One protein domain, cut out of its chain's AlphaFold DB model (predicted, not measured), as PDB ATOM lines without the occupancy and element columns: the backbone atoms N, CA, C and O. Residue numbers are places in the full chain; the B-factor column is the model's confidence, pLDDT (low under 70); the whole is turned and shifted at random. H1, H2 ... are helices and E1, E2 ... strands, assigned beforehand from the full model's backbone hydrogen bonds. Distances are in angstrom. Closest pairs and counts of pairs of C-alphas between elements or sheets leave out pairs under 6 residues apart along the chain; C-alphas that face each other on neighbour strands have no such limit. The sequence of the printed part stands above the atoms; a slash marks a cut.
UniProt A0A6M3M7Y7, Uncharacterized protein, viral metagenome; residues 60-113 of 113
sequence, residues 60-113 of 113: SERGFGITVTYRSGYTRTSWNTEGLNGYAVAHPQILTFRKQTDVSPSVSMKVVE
ATOM      1  N   SER A  60     -42.488  50.101  97.776       86.81
ATOM      2  CA  SER A  60     -43.310  50.684  98.842       86.81
ATOM      3  C   SER A  60     -43.387  49.716 100.012       86.81
ATOM      4  O   SER A  60     -43.649  48.539  99.797       86.81
ATOM      5  N   GLU A  61     -43.260  50.232 101.229       84.81
ATOM      6  CA  GLU A  61     -43.234  49.431 102.450       84.81
ATOM      7  C   GLU A  61     -44.368  49.822 103.401       84.81
ATOM      8  O   GLU A  61     -44.808  50.977 103.462       84.81
ATOM      9  N   ARG A  62     -44.863  48.849 104.171       83.81
ATOM     10  CA  ARG A  62     -45.900  49.073 105.187       83.81
ATOM     11  C   ARG A  62     -45.416  48.569 106.538       83.81
ATOM     12  O   ARG A  62     -45.125  47.390 106.701       83.81
ATOM     13  N   GLY A  63     -45.391  49.468 107.515       80.25
ATOM     14  CA  GLY A  63     -45.083  49.164 108.907       80.25
ATOM     15  C   GLY A  63     -46.314  49.243 109.809       80.25
ATOM     16  O   GLY A  63     -47.429  49.532 109.367       80.25
ATOM     17  N   PHE A  64     -46.098  49.019 111.105       78.94
ATOM     18  CA  PHE A  64     -47.125  49.175 112.138       78.94
ATOM     19  C   PHE A  64     -47.602  50.638 112.205       78.94
ATOM     20  O   PHE A  64     -46.884  51.505 112.700       78.94
ATOM     21  N   GLY A  65     -48.794  50.916 111.669       82.25
ATOM     22  CA  GLY A  65     -49.424  52.246 111.675       82.25
ATOM     23  C   GLY A  65     -48.844  53.261 110.681       82.25
ATOM     24  O   GLY A  65     -49.215  54.432 110.718       82.25
ATOM     25  N   ILE A  66     -47.932  52.860 109.786       86.12
ATOM     26  CA  ILE A  66     -47.326  53.761 108.790       86.12
ATOM     27  C   ILE A  66     -47.287  53.072 107.427       86.12
ATOM     28  O   ILE A  66     -46.822  51.943 107.294       86.12
ATOM     29  N   THR A  67     -47.740  53.776 106.393       86.94
ATOM     30  CA  THR A  67     -47.550  53.374 104.995       86.94
ATOM     31  C   THR A  67     -46.533  54.293 104.334       86.94
ATOM     32  O   THR A  67     -46.685  55.518 104.357       86.94
ATOM     33  N   VAL A  68     -45.515  53.695 103.720       89.12
ATOM     34  CA  VAL A  68     -44.478  54.386 102.962       89.12
ATOM     35  C   VAL A  68     -44.635  54.032 101.488       89.12
ATOM     36  O   VAL A  68     -44.487  52.887 101.078       89.12
ATOM     37  N   THR A  69     -44.973  55.022 100.670       88.56
ATOM     38  CA  THR A  69     -45.191  54.848  99.235       88.56
ATOM     39  C   THR A  69     -44.003  55.391  98.463       88.56
ATOM     40  O   THR A  69     -43.715  56.588  98.519       88.56
ATOM     41  N   TYR A  70     -43.352  54.515  97.709       90.12
ATOM     42  CA  TYR A  70     -42.336  54.866  96.731       90.12
ATOM     43  C   TYR A  70     -42.973  55.090  95.359       90.12
ATOM     44  O   TYR A  70     -43.792  54.296  94.892       90.12
ATOM     45  N   ARG A  71     -42.560  56.162  94.687       85.62
ATOM     46  CA  ARG A  71     -42.865  56.428  93.285       85.62
ATOM     47  C   ARG A  71     -41.558  56.492  92.514       85.62
ATOM     48  O   ARG A  71     -40.744  57.383  92.765       85.62
ATOM     49  N   SER A  72     -41.399  55.587  91.553       83.69
ATOM     50  CA  SER A  72     -40.256  55.601  90.649       83.69
ATOM     51  C   SER A  72     -40.222  56.883  89.821       83.69
ATOM     52  O   SER A  72     -41.256  57.460  89.458       83.69
ATOM     53  N   GLY A  73     -39.005  57.341  89.536       82.94
ATOM     54  CA  GLY A  73     -38.800  58.418  88.582       82.94
ATOM     55  C   GLY A  73     -39.224  57.980  87.182       82.94
ATOM     56  O   GLY A  73     -39.117  56.807  86.825       82.94
ATOM     57  N   TYR A  74     -39.727  58.921  86.391       80.75
ATOM     58  CA  TYR A  74     -40.118  58.663  85.007       80.75
ATOM     59  C   TYR A  74     -39.884  59.900  84.150       80.75
ATOM     60  O   TYR A  74     -40.033  61.038  84.603       80.75
ATOM     61  N   THR A  75     -39.555  59.680  82.882       81.56
ATOM     62  CA  THR A  75     -39.425  60.769  81.919       81.56
ATOM     63  C   THR A  75     -40.807  61.146  81.411       81.56
ATOM     64  O   THR A  75     -41.470  60.397  80.690       81.56
ATOM     65  N   ARG A  76     -41.259  62.342  81.774       82.44
ATOM     66  CA  ARG A  76     -42.505  62.904  81.268       82.44
ATOM     67  C   ARG A  76     -42.239  63.567  79.926       82.44
ATOM     68  O   ARG A  76     -41.435  64.489  79.835       82.44
ATOM     69  N   THR A  77     -42.950  63.134  78.892       82.44
ATOM     70  CA  THR A  77     -42.950  63.818  77.594       82.44
ATOM     71  C   THR A  77     -44.248  64.613  77.449       82.44
ATOM     72  O   THR A  77     -45.324  64.073  77.705       82.44
ATOM     73  N   SER A  78     -44.184  65.896  77.079       76.81
ATOM     74  CA  SER A  78     -45.381  66.747  76.967       76.81
ATOM     75  C   SER A  78     -45.992  66.718  75.559       76.81
ATOM     76  O   SER A  78     -45.946  67.720  74.856       76.81
ATOM     77  N   TRP A  79     -46.531  65.568  75.142       77.25
ATOM     78  CA  TRP A  79     -47.393  65.404  73.954       77.25
ATOM     79  C   TRP A  79     -47.922  63.959  73.847       77.25
ATOM     80  O   TRP A  79     -47.510  63.090  74.624       77.25
ATOM     81  N   ASN A  80     -48.810  63.680  72.881       76.44
ATOM     82  CA  ASN A  80     -49.215  62.308  72.556       76.44
ATOM     83  C   ASN A  80     -48.046  61.565  71.892       76.44
ATOM     84  O   ASN A  80     -47.858  61.619  70.679       76.44
ATOM     85  N   THR A  81     -47.248  60.903  72.726       77.56
ATOM     86  CA  THR A  81     -45.991  60.267  72.320       77.56
ATOM     87  C   THR A  81     -46.227  59.156  71.297       77.56
ATOM     88  O   THR A  81     -45.455  59.040  70.357       77.56
ATOM     89  N   GLU A  82     -47.301  58.380  71.424       76.81
ATOM     90  CA  GLU A  82     -47.578  57.252  70.528       76.81
ATOM     91  C   GLU A  82     -47.967  57.727  69.121       76.81
ATOM     92  O   GLU A  82     -47.333  57.348  68.137       76.81
ATOM     93  N   GLY A  83     -48.929  58.651  69.028       79.12
ATOM     94  CA  GLY A  83     -49.364  59.200  67.740       79.12
ATOM     95  C   GLY A  83     -48.280  60.026  67.039       79.12
ATOM     96  O   GLY A  83     -48.100  59.925  65.825       79.12
ATOM     97  N   LEU A  84     -47.519  60.823  67.796       81.62
ATOM     98  CA  LEU A  84     -46.500  61.706  67.221       81.62
ATOM     99  C   LEU A  84     -45.190  60.987  66.915       81.62
ATOM    100  O   LEU A  84     -44.509  61.395  65.979       81.62
ATOM    101  N   ASN A  85     -44.856  59.896  67.612       81.75
ATOM    102  CA  ASN A  85     -43.723  59.057  67.214       81.75
ATOM    103  C   ASN A  85     -43.973  58.398  65.852       81.75
ATOM    104  O   ASN A  85     -43.058  58.352  65.035       81.75
ATOM    105  N   GLY A  86     -45.203  57.944  65.579       83.44
ATOM    106  CA  GLY A  86     -45.572  57.416  64.262       83.44
ATOM    107  C   GLY A  86     -45.451  58.473  63.160       83.44
ATOM    108  O   GLY A  86     -44.869  58.217  62.109       83.44
ATOM    109  N   TYR A  87     -45.914  59.695  63.430       84.12
ATOM    110  CA  TYR A  87     -45.779  60.815  62.494       84.12
ATOM    111  C   TYR A  87     -44.319  61.261  62.296       84.12
ATOM    112  O   TYR A  87     -43.917  61.620  61.187       84.12
ATOM    113  N   ALA A  88     -43.499  61.188  63.346       84.62
ATOM    114  CA  ALA A  88     -42.086  61.554  63.303       84.62
ATOM    115  C   ALA A  88     -41.257  60.679  62.348       84.62
ATOM    116  O   ALA A  88     -40.226  61.144  61.866       84.62
ATOM    117  N   VAL A  89     -41.711  59.459  62.025       85.56
ATOM    118  CA  VAL A  89     -41.068  58.598  61.013       85.56
ATOM    119  C   VAL A  89     -41.075  59.268  59.636       85.56
ATOM    120  O   VAL A  89     -40.068  59.242  58.935       85.56
ATOM    121  N   ALA A  90     -42.190  59.904  59.265       87.50
ATOM    122  CA  ALA A  90     -42.312  60.646  58.012       87.50
ATOM    123  C   ALA A  90     -41.782  62.088  58.129       87.50
ATOM    124  O   ALA A  90     -41.301  62.654  57.148       87.50
ATOM    125  N   HIS A  91     -41.843  62.682  59.327       85.50
ATOM    126  CA  HIS A  91     -41.453  64.072  59.572       85.50
ATOM    127  C   HIS A  91     -40.577  64.225  60.830       85.50
ATOM    128  O   HIS A  91     -41.072  64.633  61.886       85.50
ATOM    129  N   PRO A  92     -39.253  63.999  60.728       85.50
ATOM    130  CA  PRO A  92     -38.347  64.005  61.885       85.50
ATOM    131  C   PRO A  92     -38.262  65.351  62.618       85.50
ATOM    132  O   PRO A  92     -37.942  65.403  63.804       85.50
ATOM    133  N   GLN A  93     -38.583  66.450  61.929       88.75
ATOM    134  CA  GLN A  93     -38.516  67.822  62.450       88.75
ATOM    135  C   GLN A  93     -39.379  68.026  63.700       88.75
ATOM    136  O   GLN A  93     -39.047  68.843  64.561       88.75
ATOM    137  N   ILE A  94     -40.461  67.251  63.825       84.94
ATOM    138  CA  ILE A  94     -41.409  67.357  64.930       84.94
ATOM    139  C   ILE A  94     -40.781  66.976  66.280       84.94
ATOM    140  O   ILE A  94     -41.193  67.493  67.317       84.94
ATOM    141  N   LEU A  95     -39.727  66.148  66.273       80.44
ATOM    142  CA  LEU A  95     -38.987  65.750  67.476       80.44
ATOM    143  C   LEU A  95     -38.309  66.937  68.171       80.44
ATOM    144  O   LEU A  95     -38.112  66.891  69.380       80.44
ATOM    145  N   THR A  96     -38.019  68.022  67.449       82.00
ATOM    146  CA  THR A  96     -37.440  69.254  68.019       82.00
ATOM    147  C   THR A  96     -38.386  69.934  69.013       82.00
ATOM    148  O   THR A  96     -37.943  70.617  69.931       82.00
ATOM    149  N   PHE A  97     -39.699  69.720  68.871       79.50
ATOM    150  CA  PHE A  97     -40.716  70.250  69.783       79.50
ATOM    151  C   PHE A  97     -41.009  69.307  70.959       79.50
ATOM    152  O   PHE A  97     -41.824  69.625  71.829       79.50
ATOM    153  N   ARG A  98     -40.340  68.147  71.016       80.69
ATOM    154  CA  ARG A  98     -40.483  67.192  72.111       80.69
ATOM    155  C   ARG A  98     -39.826  67.755  73.366       80.69
ATOM    156  O   ARG A  98     -38.608  67.735  73.515       80.69
ATOM    157  N   LYS A  99     -40.640  68.178  74.330       79.00
ATOM    158  CA  LYS A  99     -40.156  68.520  75.668       79.00
ATOM    159  C   LYS A  99     -40.199  67.284  76.560       79.00
ATOM    160  O   LYS A  99     -41.270  66.738  76.837       79.00
ATOM    161  N   GLN A 100     -39.020  66.850  76.993       82.88
ATOM    162  CA  GLN A 100     -38.855  65.821  78.010       82.88
ATOM    163  C   GLN A 100     -38.499  66.486  79.335       82.88
ATOM    164  O   GLN A 100     -37.760  67.467  79.388       82.88
ATOM    165  N   THR A 101     -39.088  65.995  80.414       84.19
ATOM    166  CA  THR A 101     -38.780  66.435  81.769       84.19
ATOM    167  C   THR A 101     -38.670  65.199  82.633       84.19
ATOM    168  O   THR A 101     -39.632  64.437  82.748       84.19
ATOM    169  N   ASP A 102     -37.500  65.000  83.224       81.81
ATOM    170  CA  ASP A 102     -37.275  63.902  84.146       81.81
ATOM    171  C   ASP A 102     -37.902  64.230  85.495       81.81
ATOM    172  O   ASP A 102     -37.633  65.264  86.107       81.81
ATOM    173  N   VAL A 103     -38.800  63.353  85.937       83.38
ATOM    174  CA  VAL A 103     -39.413  63.434  87.258       83.38
ATOM    175  C   VAL A 103     -38.593  62.551  88.185       83.38
ATOM    176  O   VAL A 103     -38.516  61.343  87.969       83.38
ATOM    177  N   SER A 104     -37.974  63.147  89.205       82.00
ATOM    178  CA  SER A 104     -37.188  62.413  90.200       82.00
ATOM    179  C   SER A 104     -38.064  61.446  91.011       82.00
ATOM    180  O   SER A 104     -39.251  61.726  91.223       82.00
ATOM    181  N   PRO A 105     -37.500  60.320  91.486       83.56
ATOM    182  CA  PRO A 105     -38.206  59.423  92.392       83.56
ATOM    183  C   PRO A 105     -38.601  60.157  93.676       83.56
ATOM    184  O   PRO A 105     -37.912  61.070  94.131       83.56
ATOM    185  N   SER A 106     -39.730  59.763  94.259       86.44
ATOM    186  CA  SER A 106     -40.263  60.408  95.463       86.44
ATOM    187  C   SER A 106     -40.821  59.380  96.438       86.44
ATOM    188  O   SER A 106     -41.371  58.361  96.025       86.44
ATOM    189  N   VAL A 107     -40.681  59.665  97.733       87.94
ATOM    190  CA  VAL A 107     -41.222  58.844  98.819       87.94
ATOM    191  C   VAL A 107     -42.189  59.676  99.643       87.94
ATOM    192  O   VAL A 107     -41.850  60.764 100.111       87.94
ATOM    193  N   SER A 108     -43.395  59.147  99.825       86.44
ATOM    194  CA  SER A 108     -44.442  59.735 100.656       86.44
ATOM    195  C   SER A 108     -44.721  58.826 101.842       86.44
ATOM    196  O   SER A 108     -44.892  57.624 101.669       86.44
ATOM    197  N   MET A 109     -44.838  59.399 103.036       87.12
ATOM    198  CA  MET A 109     -45.177  58.667 104.257       87.12
ATOM    199  C   MET A 109     -46.528  59.144 104.777       87.12
ATOM    200  O   MET A 109     -46.808  60.343 104.769       87.12
ATOM    201  N   LYS A 110     -47.380  58.209 105.193       87.94
ATOM    202  CA  LYS A 110     -48.664  58.503 105.837       87.94
ATOM    203  C   LYS A 110     -48.826  57.638 107.073       87.94
ATOM    204  O   LYS A 110     -48.592  56.430 107.011       87.94
ATOM    205  N   VAL A 111     -49.259  58.257 108.165       84.88
ATOM    206  CA  VAL A 111     -49.762  57.530 109.331       84.88
ATOM    207  C   VAL A 111     -51.128  56.966 108.959       84.88
ATOM    208  O   VAL A 111     -51.938  57.662 108.344       84.88
ATOM    209  N   VAL A 112     -51.339  55.694 109.260       78.25
ATOM    210  CA  VAL A 112     -52.617  55.013 109.072       78.25
ATOM    211  C   VAL A 112     -53.149  54.720 110.468       78.25
ATOM    212  O   VAL A 112     -52.475  54.026 111.229       78.25
ATOM    213  N   GLU A 113     -54.289  55.331 110.798       60.41
ATOM    214  CA  GLU A 113     -55.040  55.089 112.039       60.41
ATOM    215  C   GLU A 113     -55.639  53.679 112.086       60.41
ATOM    216  O   GLU A 113     -56.030  53.159 111.011       60.41
TER     217      GLU A 113
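Overview. This is residues 60 to 113 of the 113 residues of an uncharacterized protein of viral metagenome (UniProt A0A6M3M7Y7). A long, thin ribbon of two antiparallel rails, E2 running on into E3 and E4 running on into E5, has E1 folded beside E2 at one end and a small head of two short helices, H1 and H2, at the other. The printed part has 54 residues, with E1 E2 E3 H1 H2 E4 E5 along the chain. The antiparallel sheets are E1 - E2 - E5 and E3 - E4; the class is mixed, helices and strands. The whole is an extended rod, with a radius of gyration of the C-alphas of 18.3 A and spans of 56 by 16 by 13 A.

Along the chain. Find C-alpha 66 at (-47.326, 53.761, 108.790); from there E2 runs 16.4 A to residue 71. Beside it are E1, residues 61 to 63, 6.7 A, and E5, residues 106 to 111, 17.1 A, ending at (-49.762, 57.530, 109.331). The second sheet has E3, residues 74 to 77, 9.5 A from first to last C-alpha, and E4, residues 100 to 103, 9.6 A. H1, residues 81 to 90, runs 14.8 A to (-42.312, 60.646, 58.012); H2, residues 92 to 97, is 10.3 A.

Arrangement. Look first at E2, the inner strand: N 69 and O 108 of E5 are 2.8 A apart. E1 and E2 form a hairpin, with N 61 and O 68 at 2.9 A. E2 runs on into E3 at 49 degrees, and E4 into E5 at 37 degrees. Between E3 and E4, N 76 and O 101 are 2.8 A apart. H1 and H2 only just touch, only at the corner, with 3 pairs of C-alphas within 8 A; the closest are Ala 88 and Ile 94, 6.1 A. They run opposite ways at a steep tilt of 40 degrees. O i to N i+4 pairs are within hydrogen-bond range in 5 of 6 for H1 and 0 of 2 for H2, whose O i to N i+3 pairs are 3 of 3.

Size, cuts and confidence. The C-alphas farthest apart, Ala 90 and Glu 113, are 55.8 A apart. The printed part has no cut, and its six links are tight. Mean pLDDT of the printed part is 82.8; residue 113 alone is under 70.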